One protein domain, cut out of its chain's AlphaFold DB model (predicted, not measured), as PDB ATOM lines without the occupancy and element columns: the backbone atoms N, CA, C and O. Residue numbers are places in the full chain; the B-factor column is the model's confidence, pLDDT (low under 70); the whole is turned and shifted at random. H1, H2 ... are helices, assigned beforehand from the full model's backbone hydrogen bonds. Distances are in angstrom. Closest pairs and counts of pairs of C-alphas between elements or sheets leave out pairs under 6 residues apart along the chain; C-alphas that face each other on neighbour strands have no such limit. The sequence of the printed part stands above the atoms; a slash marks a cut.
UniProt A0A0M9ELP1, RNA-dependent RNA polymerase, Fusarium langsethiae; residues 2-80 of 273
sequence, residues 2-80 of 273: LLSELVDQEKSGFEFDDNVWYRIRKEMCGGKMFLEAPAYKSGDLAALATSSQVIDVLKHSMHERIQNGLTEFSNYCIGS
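This is residues 2 to 80 of the 273 residues of the protein "RNA-dependent RNA polymerase" of Fusarium langsethiae (UniProt A0A0M9ELP1). The long helix H5 makes one end of a stretched-out chain, with short H4 packed on its residues 56 to 60 and residues 65 to 80 sticking out. Residues 29 to 44, with no named element, lead away to a loose arc of H3, H2 and H1 at the other end. The printed part has 79 residues with five named helices, H1 to H5 in order, and no named strand: all helix. It is extended, with a radius of gyration of the C-alphas of 21.8 A, and spans 69 by 29 by 17 A.

H5, residues 54 to 78, runs 36.1 A from C-alpha 54 at (149.659, 177.515, 184.862) to C-alpha 78 at (176.084, 202.076, 183.499). H4 is residues 45 to 50, H3 residues 18 to 28 with 15.0 A, H2 residues 9 to 12, and H1 residues 2 to 7.

H5 touches H4 with residues 56 to 60 alone, the closest C-alphas being those of Leu 48 and Asp 56, 5.0 A apart. They run opposite ways at a steep tilt of 50 degrees. H3 is apart from H1, H2, H4 and H5. H1 and H2 meet only through their link. Every O i to N i+4 pair is within hydrogen-bond range in H1, H3, H4 and H5; H2 is too short for one.

The C-alphas farthest apart, of Gly 13 and Ser 80, are 68.8 A apart. The printed part has no cut. The link from H3 to H4 is long. Residue 33 alone has pLDDT under 70.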
ATOM      1  N   LEU A   2     129.920 173.363 195.551       86.06
ATOM      2  CA  LEU A   2     129.781 173.812 196.956       86.06
ATOM      3  C   LEU A   2     129.854 175.337 197.161       86.06
ATOM      4  O   LEU A   2     128.979 175.909 197.792       86.06
ATOM      5  N   LEU A   3     130.870 175.999 196.597       87.25
ATOM      6  CA  LEU A   3     131.028 177.450 196.752       87.25
ATOM      7  C   LEU A   3     129.843 178.248 196.194       87.25
ATOM      8  O   LEU A   3     129.562 179.305 196.729       87.25
ATOM      9  N   SER A   4     129.151 177.747 195.164       86.00
ATOM     10  CA  SER A   4     127.984 178.421 194.579       86.00
ATOM     11  C   SER A   4     126.798 178.414 195.539       86.00
ATOM     12  O   SER A   4     126.161 179.440 195.723       86.00
ATOM     13  N   GLU A   5     126.546 177.279 196.193       87.19
ATOM     14  CA  GLU A   5     125.460 177.132 197.170       87.19
ATOM     15  C   GLU A   5     125.723 177.956 198.436       87.19
ATOM     16  O   GLU A   5     124.805 178.531 199.011       87.19
ATOM     17  N   LEU A   6     126.992 178.064 198.849       89.75
ATOM     18  CA  LEU A   6     127.387 178.891 199.993       89.75
ATOM     19  C   LEU A   6     127.147 180.388 199.757       89.75
ATOM     20  O   LEU A   6     126.907 181.111 200.719       89.75
ATOM     21  N   VAL A   7     127.168 180.864 198.504       88.81
ATOM     22  CA  VAL A   7     126.817 182.265 198.199       88.81
ATOM     23  C   VAL A   7     125.351 182.554 198.525       88.81
ATOM     24  O   VAL A   7     125.035 183.646 198.991       88.81
ATOM     25  N   ASP A   8     124.460 181.583 198.327       89.19
ATOM     26  CA  ASP A   8     123.029 181.730 198.600       89.19
ATOM     27  C   ASP A   8     122.619 181.193 199.982       89.19
ATOM     28  O   ASP A   8     121.429 181.147 200.288       89.19
ATOM     29  N   GLN A   9     123.573 180.840 200.853       86.56
ATOM     30  CA  GLN A   9     123.299 180.281 202.183       86.56
ATOM     31  C   GLN A   9     122.341 181.157 203.006       86.56
ATOM     32  O   GLN A   9     121.386 180.650 203.594       86.56
ATOM     33  N   GLU A  10     122.545 182.478 202.982       84.31
ATOM     34  CA  GLU A  10     121.707 183.450 203.697       84.31
ATOM     35  C   GLU A  10     120.251 183.463 203.194       84.31
ATOM     36  O   GLU A  10     119.326 183.693 203.969       84.31
ATOM     37  N   LYS A  11     120.024 183.168 201.906       86.94
ATOM     38  CA  LYS A  11     118.688 183.148 201.282       86.94
ATOM     39  C   LYS A  11     118.009 181.786 201.382       86.94
ATOM     40  O   LYS A  11     116.788 181.709 201.474       86.94
ATOM     41  N   SER A  12     118.800 180.722 201.318       82.69
ATOM     42  CA  SER A  12     118.335 179.338 201.249       82.69
ATOM     43  C   SER A  12     118.042 178.742 202.628       82.69
ATOM     44  O   SER A  12     117.408 177.692 202.717       82.69
ATOM     45  N   GLY A  13     118.487 179.398 203.707       83.12
ATOM     46  CA  GLY A  13     118.153 179.027 205.083       83.12
ATOM     47  C   GLY A  13     118.767 177.707 205.556       83.12
ATOM     48  O   GLY A  13     118.324 177.168 206.568       83.12
ATOM     49  N   PHE A  14     119.762 177.171 204.840       86.69
ATOM     50  CA  PHE A  14     120.502 175.994 205.289       86.69
ATOM     51  C   PHE A  14     121.705 176.402 206.145       86.69
ATOM     52  O   PHE A  14     122.353 177.423 205.911       86.69
ATOM     53  N   GLU A  15     122.019 175.576 207.138       86.44
ATOM     54  CA  GLU A  15     123.149 175.788 208.035       86.44
ATOM     55  C   GLU A  15     124.365 175.003 207.531       86.44
ATOM     56  O   GLU A  15     124.314 173.784 207.349       86.44
ATOM     57  N   PHE A  16     125.459 175.716 207.268       90.62
ATOM     58  CA  PHE A  16     126.748 175.134 206.921       90.62
ATOM     59  C   PHE A  16     127.753 175.456 208.023       90.62
ATOM     60  O   PHE A  16     128.270 176.571 208.090       90.62
ATOM     61  N   ASP A  17     127.991 174.482 208.898       88.44
ATOM     62  CA  ASP A  17     128.860 174.602 210.064       88.44
ATOM     63  C   ASP A  17     130.151 173.769 209.915       88.44
ATOM     64  O   ASP A  17     130.383 173.060 208.923       88.44
ATOM     65  N   ASP A  18     131.008 173.829 210.933       90.25
ATOM     66  CA  ASP A  18     132.271 173.089 210.956       90.25
ATOM     67  C   ASP A  18     132.077 171.563 210.918       90.25
ATOM     68  O   ASP A  18     132.932 170.847 210.379       90.25
ATOM     69  N   ASN A  19     130.955 171.047 211.435       91.06
ATOM     70  CA  ASN A  19     130.645 169.616 211.421       91.06
ATOM     71  C   ASN A  19     130.324 169.138 210.003       91.06
ATOM     72  O   ASN A  19     130.853 168.112 209.555       91.06
ATOM     73  N   VAL A  20     129.499 169.896 209.272       89.19
ATOM     74  CA  VAL A  20     129.188 169.642 207.859       89.19
ATOM     75  C   VAL A  20     130.463 169.726 207.023       89.19
ATOM     76  O   VAL A  20     130.727 168.827 206.216       89.19
ATOM     77  N   TRP A  21     131.314 170.730 207.259       89.44
ATOM     78  CA  TRP A  21     132.590 170.857 206.556       89.44
ATOM     79  C   TRP A  21     133.567 169.714 206.866       89.44
ATOM     80  O   TRP A  21     134.230 169.189 205.966       89.44
ATOM     81  N   TYR A  22     133.662 169.280 208.126       88.44
ATOM     82  CA  TYR A  22     134.467 168.120 208.513       88.44
ATOM     83  C   TYR A  22     133.985 166.841 207.817       88.44
ATOM     84  O   TYR A  22     134.805 166.106 207.260       88.44
ATOM     85  N   ARG A  23     132.667 166.603 207.789       87.94
ATOM     86  CA  ARG A  23     132.078 165.427 207.138       87.94
ATOM     87  C   ARG A  23     132.352 165.418 205.635       87.94
ATOM     88  O   ARG A  23     132.877 164.429 205.133       87.94
ATOM     89  N   ILE A  24     132.116 166.538 204.944       88.44
ATOM     90  CA  ILE A  24     132.420 166.691 203.509       88.44
ATOM     91  C   ILE A  24     133.896 166.402 203.229       88.44
ATOM     92  O   ILE A  24     134.215 165.634 202.323       88.44
ATOM     93  N   ARG A  25     134.814 166.967 204.023       87.69
ATOM     94  CA  ARG A  25     136.249 166.721 203.835       87.69
ATOM     95  C   ARG A  25     136.614 165.255 204.033       87.69
ATOM     96  O   ARG A  25     137.391 164.718 203.245       87.69
ATOM     97  N   LYS A  26     136.080 164.614 205.076       87.62
ATOM     98  CA  LYS A  26     136.364 163.213 205.408       87.62
ATOM     99  C   LYS A  26     135.811 162.251 204.358       87.62
ATOM    100  O   LYS A  26     136.520 161.335 203.959       87.62
ATOM    101  N   GLU A  27     134.579 162.471 203.910       88.44
ATOM    102  CA  GLU A  27     133.862 161.558 203.014       88.44
ATOM    103  C   GLU A  27     134.187 161.797 201.535       88.44
ATOM    104  O   GLU A  27     134.271 160.837 200.776       88.44
ATOM    105  N   MET A  28     134.410 163.050 201.117       84.12
ATOM    106  CA  MET A  28     134.563 163.407 199.697       84.12
ATOM    107  C   MET A  28     135.954 163.928 199.306       84.12
ATOM    108  O   MET A  28     136.258 163.990 198.118       84.12
ATOM    109  N   CYS A  29     136.812 164.316 200.258       80.00
ATOM    110  CA  CYS A  29     138.101 164.964 199.954       80.00
ATOM    111  C   CYS A  29     139.313 164.312 200.645       80.00
ATOM    112  O   CYS A  29     140.379 164.923 200.742       80.00
ATOM    113  N   GLY A  30     139.173 163.080 201.144       80.50
ATOM    114  CA  GLY A  30     140.281 162.319 201.733       80.50
ATOM    115  C   GLY A  30     140.774 162.833 203.093       80.50
ATOM    116  O   GLY A  30     141.882 162.503 203.504       80.50
ATOM    117  N   GLY A  31     139.982 163.653 203.794       77.88
ATOM    118  CA  GLY A  31     140.201 164.018 205.199       77.88
ATOM    119  C   GLY A  31     141.364 164.973 205.488       77.88
ATOM    120  O   GLY A  31     141.674 165.203 206.656       77.88
ATOM    121  N   LYS A  32     142.009 165.557 204.469       73.75
ATOM    122  CA  LYS A  32     143.104 166.518 204.682       73.75
ATOM    123  C   LYS A  32     142.582 167.818 205.301       73.75
ATOM    124  O   LYS A  32     141.679 168.459 204.763       73.75
ATOM    125  N   MET A  33     143.167 168.213 206.434       67.81
ATOM    126  CA  MET A  33     142.746 169.401 207.185       67.81
ATOM    127  C   MET A  33     143.393 170.690 206.663       67.81
ATOM    128  O   MET A  33     142.730 171.724 206.633       67.81
ATOM    129  N   PHE A  34     144.643 170.606 206.194       77.44
ATOM    130  CA  PHE A  34     145.415 171.725 205.660       77.44
ATOM    131  C   PHE A  34     145.963 171.359 204.282       77.44
ATOM    132  O   PHE A  34     146.655 170.353 204.127       77.44
ATOM    133  N   LEU A  35     145.608 172.160 203.279       83.44
ATOM    134  CA  LEU A  35     146.217 172.094 201.957       83.44
ATOM    135  C   LEU A  35     147.457 172.983 201.953       83.44
ATOM    136  O   LEU A  35     147.453 174.051 202.568       83.44
ATOM    137  N   GLU A  36     148.499 172.551 201.250       83.81
ATOM    138  CA  GLU A  36     149.660 173.403 201.012       83.81
ATOM    139  C   GLU A  36     149.235 174.651 200.237       83.81
ATOM    140  O   GLU A  36     148.375 174.606 199.350       83.81
ATOM    141  N   ALA A  37     149.823 175.789 200.599       86.69
ATOM    142  CA  ALA A  37     149.600 177.012 199.852       86.69
ATOM    143  C   ALA A  37     150.172 176.841 198.433       86.69
ATOM    144  O   ALA A  37     151.291 176.348 198.291       86.69
ATOM    145  N   PRO A  38     149.452 177.274 197.383       88.75
ATOM    146  CA  PRO A  38     150.009 177.303 196.036       88.75
ATOM    147  C   PRO A  38     151.329 178.083 195.990       88.75
ATOM    148  O   PRO A  38     151.449 179.111 196.667       88.75
ATOM    149  N   ALA A  39     152.287 177.644 195.168       89.38
ATOM    150  CA  ALA A  39     153.625 178.239 195.120       89.38
ATOM    151  C   ALA A  39     153.586 179.743 194.785       89.38
ATOM    152  O   ALA A  39     154.325 180.536 195.370       89.38
ATOM    153  N   TYR A  40     152.644 180.203 193.954       90.25
ATOM    154  CA  TYR A  40     152.455 181.635 193.686       90.25
ATOM    155  C   TYR A  40     152.144 182.484 194.923       90.25
ATOM    156  O   TYR A  40     152.257 183.707 194.836       90.25
ATOM    157  N   LYS A  41     151.786 181.904 196.073       91.19
ATOM    158  CA  LYS A  41     151.567 182.651 197.321       91.19
ATOM    159  C   LYS A  41     152.807 182.758 198.211       91.19
ATOM    160  O   LYS A  41     152.825 183.645 199.057       91.19
ATOM    161  N   SER A  42     153.823 181.912 198.037       85.19
ATOM    162  CA  SER A  42     155.007 181.891 198.913       85.19
ATOM    163  C   SER A  42     156.079 182.912 198.520       85.19
ATOM    164  O   SER A  42     156.922 183.259 199.339       85.19
ATOM    165  N   GLY A  43     156.053 183.399 197.274       79.00
ATOM    166  CA  GLY A  43     157.090 184.291 196.738       79.00
ATOM    167  C   GLY A  43     158.401 183.578 196.386       79.00
ATOM    168  O   GLY A  43     159.329 184.230 195.917       79.00
ATOM    169  N   ASP A  44     158.466 182.258 196.564       88.56
ATOM    170  CA  ASP A  44     159.632 181.442 196.242       88.56
ATOM    171  C   ASP A  44     159.712 181.172 194.734       88.56
ATOM    172  O   ASP A  44     158.963 180.366 194.180       88.56
ATOM    173  N   LEU A  45     160.643 181.844 194.060       87.62
ATOM    174  CA  LEU A  45     160.851 181.708 192.620       87.62
ATOM    175  C   LEU A  45     161.314 180.306 192.207       87.62
ATOM    176  O   LEU A  45     160.994 179.889 191.095       87.62
ATOM    177  N   ALA A  46     162.028 179.575 193.071       89.00
ATOM    178  CA  ALA A  46     162.491 178.221 192.769       89.00
ATOM    179  C   ALA A  46     161.320 177.227 192.779       89.00
ATOM    180  O   ALA A  46     161.202 176.379 191.889       89.00
ATOM    181  N   ALA A  47     160.399 177.391 193.732       88.12
ATOM    182  CA  ALA A  47     159.146 176.642 193.749       88.12
ATOM    183  C   ALA A  47     158.280 176.947 192.512       88.12
ATOM    184  O   ALA A  47     157.671 176.040 191.949       88.12
ATOM    185  N   LEU A  48     158.261 178.199 192.035       90.44
ATOM    186  CA  LEU A  48     157.538 178.551 190.805       90.44
ATOM    187  C   LEU A  48     158.162 177.941 189.548       90.44
ATOM    188  O   LEU A  48     157.428 177.454 188.693       90.44
ATOM    189  N   ALA A  49     159.493 177.941 189.447       87.88
ATOM    190  CA  ALA A  49     160.222 177.422 188.288       87.88
ATOM    191  C   ALA A  49     160.008 175.916 188.068       87.88
ATOM    192  O   ALA A  49     160.103 175.421 186.947       87.88
ATOM    193  N   THR A  50     159.730 175.183 189.147       90.06
ATOM    194  CA  THR A  50     159.537 173.725 189.135       90.06
ATOM    195  C   THR A  50     158.067 173.305 189.098       90.06
ATOM    196  O   THR A  50     157.767 172.122 188.927       90.06
ATOM    197  N   SER A  51     157.139 174.256 189.232       88.56
ATOM    198  CA  SER A  51     155.703 173.989 189.227       88.56
ATOM    199  C   SER A  51     155.159 173.823 187.809       88.56
ATOM    200  O   SER A  51     155.484 174.579 186.897       88.56
ATOM    201  N   SER A  52     154.259 172.858 187.628       90.56
ATOM    202  CA  SER A  52     153.490 172.669 186.391       90.56
ATOM    203  C   SER A  52     152.154 173.425 186.385       90.56
ATOM    204  O   SER A  52     151.409 173.363 185.407       90.56
ATOM    205  N   GLN A  53     151.823 174.141 187.467       92.88
ATOM    206  CA  GLN A  53     150.598 174.932 187.554       92.88
ATOM    207  C   GLN A  53     150.696 176.172 186.663       92.88
ATOM    208  O   GLN A  53     151.635 176.956 186.770       92.88
ATOM    209  N   VAL A  54     149.674 176.406 185.835       95.19
ATOM    210  CA  VAL A  54     149.659 177.515 184.862       95.19
ATOM    211  C   VAL A  54     149.918 178.887 185.499       95.19
ATOM    212  O   VAL A  54     150.647 179.700 184.940       95.19
ATOM    213  N   ILE A  55     149.367 179.137 186.691       94.44
ATOM    214  CA  ILE A  55     149.544 180.409 187.408       94.44
ATOM    215  C   ILE A  55     150.996 180.574 187.871       94.44
ATOM    216  O   ILE A  55     151.541 181.674 187.776       94.44
ATOM    217  N   ASP A  56     151.628 179.495 188.337       94.25
ATOM    218  CA  ASP A  56     153.012 179.525 188.808       94.25
ATOM    219  C   ASP A  56     153.977 179.775 187.643       94.25
ATOM    220  O   ASP A  56     154.826 180.662 187.733       94.25
ATOM    221  N   VAL A  57     153.769 179.080 186.517       93.81
ATOM    222  CA  VAL A  57     154.539 179.258 185.276       93.81
ATOM    223  C   VAL A  57     154.426 180.694 184.755       93.81
ATOM    224  O   VAL A  57     155.437 181.322 184.437       93.81
ATOM    225  N   LEU A  58     153.211 181.251 184.703       95.25
ATOM    226  CA  LEU A  58     152.999 182.636 184.275       95.25
ATOM    227  C   LEU A  58     153.676 183.629 185.221       95.25
ATOM    228  O   LEU A  58     154.352 184.549 184.759       95.25
ATOM    229  N   LYS A  59     153.534 183.439 186.539       94.56
ATOM    230  CA  LYS A  59     154.163 184.312 187.535       94.56
ATOM    231  C   LYS A  59     155.690 184.270 187.434       94.56
ATOM    232  O   LYS A  59     156.320 185.323 187.502       94.56
ATOM    233  N   HIS A  60     156.269 183.085 187.243       93.94
ATOM    234  CA  HIS A  60     157.703 182.915 187.032       93.94
ATOM    235  C   HIS A  60     158.174 183.635 185.761       93.94
ATOM    236  O   HIS A  60     159.042 184.501 185.838       93.94
ATOM    237  N   SER A  61     157.529 183.374 184.618       94.25
ATOM    238  CA  SER A  61     157.888 183.996 183.336       94.25
ATOM    239  C   SER A  61     157.758 185.525 183.358       94.25
ATOM    240  O   SER A  61     158.601 186.241 182.814       94.25
ATOM    241  N   MET A  62     156.726 186.060 184.020       94.31
ATOM    242  CA  MET A  62     156.588 187.505 184.219       94.31
ATOM    243  C   MET A  62     157.719 188.069 185.080       94.31
ATOM    244  O   MET A  62     158.246 189.132 184.758       94.31
ATOM    245  N   HIS A  63     158.113 187.364 186.145       94.44
ATOM    246  CA  HIS A  63     159.233 187.782 186.980       94.44
ATOM    247  C   HIS A  63     160.536 187.854 186.175       94.44
ATOM    248  O   HIS A  63     161.216 188.874 186.232       94.44
ATOM    249  N   GLU A  64     160.847 186.831 185.374       94.81
ATOM    250  CA  GLU A  64     162.029 186.834 184.500       94.81
ATOM    251  C   GLU A  64     162.018 188.011 183.522       94.81
ATOM    252  O   GLU A  64     163.010 188.726 183.397       94.81
ATOM    253  N   ARG A  65     160.880 188.276 182.866       96.75
ATOM    254  CA  ARG A  65     160.749 189.420 181.949       96.75
ATOM    255  C   ARG A  65     160.981 190.759 182.646       96.75
ATOM    256  O   ARG A  65     161.665 191.615 182.090       96.75
ATOM    257  N   ILE A  66     160.440 190.933 183.852       96.62
ATOM    258  CA  ILE A  66     160.656 192.144 184.653       96.62
ATOM    259  C   ILE A  66     162.142 192.287 184.999       96.62
ATOM    260  O   ILE A  66     162.702 193.362 184.800       96.62
ATOM    261  N   GLN A  67     162.798 191.220 185.465       96.00
ATOM    262  CA  GLN A  67     164.223 191.265 185.814       96.00
ATOM    263  C   GLN A  67     165.116 191.545 184.605       96.00
ATOM    264  O   GLN A  67     166.057 192.331 184.712       96.00
ATOM    265  N   ASN A  68     164.796 190.971 183.445       97.06
ATOM    266  CA  ASN A  68     165.513 191.250 182.204       97.06
ATOM    267  C   ASN A  68     165.394 192.729 181.821       97.06
ATOM    268  O   ASN A  68     166.412 193.367 181.569       97.06
ATOM    269  N   GLY A  69     164.185 193.302 181.869       97.00
ATOM    270  CA  GLY A  69     163.978 194.727 181.590       97.00
ATOM    271  C   GLY A  69     164.699 195.647 182.583       97.00
ATOM    272  O   GLY A  69     165.321 196.630 182.183       97.00
ATOM    273  N   LEU A  70     164.688 195.311 183.881       97.00
ATOM    274  CA  LEU A  70     165.443 196.052 184.901       97.00
ATOM    275  C   LEU A  70     166.956 195.974 184.663       97.00
ATOM    276  O   LEU A  70     167.661 196.970 184.825       97.00
ATOM    277  N   THR A  71     167.452 194.806 184.253       96.44
ATOM    278  CA  THR A  71     168.869 194.583 183.946       96.44
ATOM    279  C   THR A  71     169.294 195.371 182.710       96.44
ATOM    280  O   THR A  71     170.325 196.038 182.735       96.44
ATOM    281  N   GLU A  72     168.490 195.351 181.647       94.50
ATOM    282  CA  GLU A  72     168.730 196.128 180.429       94.50
ATOM    283  C   GLU A  72     168.794 197.629 180.730       94.50
ATOM    284  O   GLU A  72     169.758 198.297 180.351       94.50
ATOM    285  N   PHE A  73     167.832 198.142 181.502       92.56
ATOM    286  CA  PHE A  73     167.826 199.538 181.927       92.56
ATOM    287  C   PHE A  73     169.043 199.891 182.800       92.56
ATOM    288  O   PHE A  73     169.680 200.925 182.598       92.56
ATOM    289  N   SER A  74     169.423 199.021 183.741       92.38
ATOM    290  CA  SER A  74     170.622 199.216 184.566       92.38
ATOM    291  C   SER A  74     171.896 199.255 183.717       92.38
ATOM    292  O   SER A  74     172.750 200.118 183.914       92.38
ATOM    293  N   ASN A  75     172.018 198.352 182.743       90.56
ATOM    294  CA  ASN A  75     173.155 198.309 181.826       90.56
ATOM    295  C   ASN A  75     173.215 199.554 180.937       90.56
ATOM    296  O   ASN A  75     174.305 200.076 180.699       90.56
ATOM    297  N   TYR A  76     172.065 200.063 180.485       87.50
ATOM    298  CA  TYR A  76     171.983 201.338 179.776       87.50
ATOM    299  C   TYR A  76     172.529 202.490 180.631       87.50
ATOM    300  O   TYR A  76     173.382 203.243 180.164       87.50
ATOM    301  N   CYS A  77     172.111 202.580 181.898       86.19
ATOM    302  CA  CYS A  77     172.588 203.603 182.829       86.19
ATOM    303  C   CYS A  77     174.098 203.505 183.099       86.19
ATOM    304  O   CYS A  77     174.775 204.528 183.133       86.19
ATOM    305  N   ILE A  78     174.643 202.294 183.273       86.25
ATOM    306  CA  ILE A  78     176.084 202.076 183.499       86.25
ATOM    307  C   ILE A  78     176.897 202.381 182.233       86.25
ATOM    308  O   ILE A  78     177.983 202.946 182.316       86.25
ATOM    309  N   GLY A  79     176.370 202.032 181.057       83.06
ATOM    310  CA  GLY A  79     176.996 202.274 179.755       83.06
ATOM    311  C   GLY A  79     176.822 203.697 179.211       83.06
ATOM    312  O   GLY A  79     177.144 203.944 178.048       83.06
ATOM    313  N   SER A  80     176.281 204.611 180.015       82.00
ATOM    314  CA  SER A  80     176.139 206.032 179.703       82.00
ATOM    315  C   SER A  80     177.488 206.670 179.345       82.00
ATOM    316  O   SER A  80     178.492 206.421 180.010       82.00
TER     317      SER A  80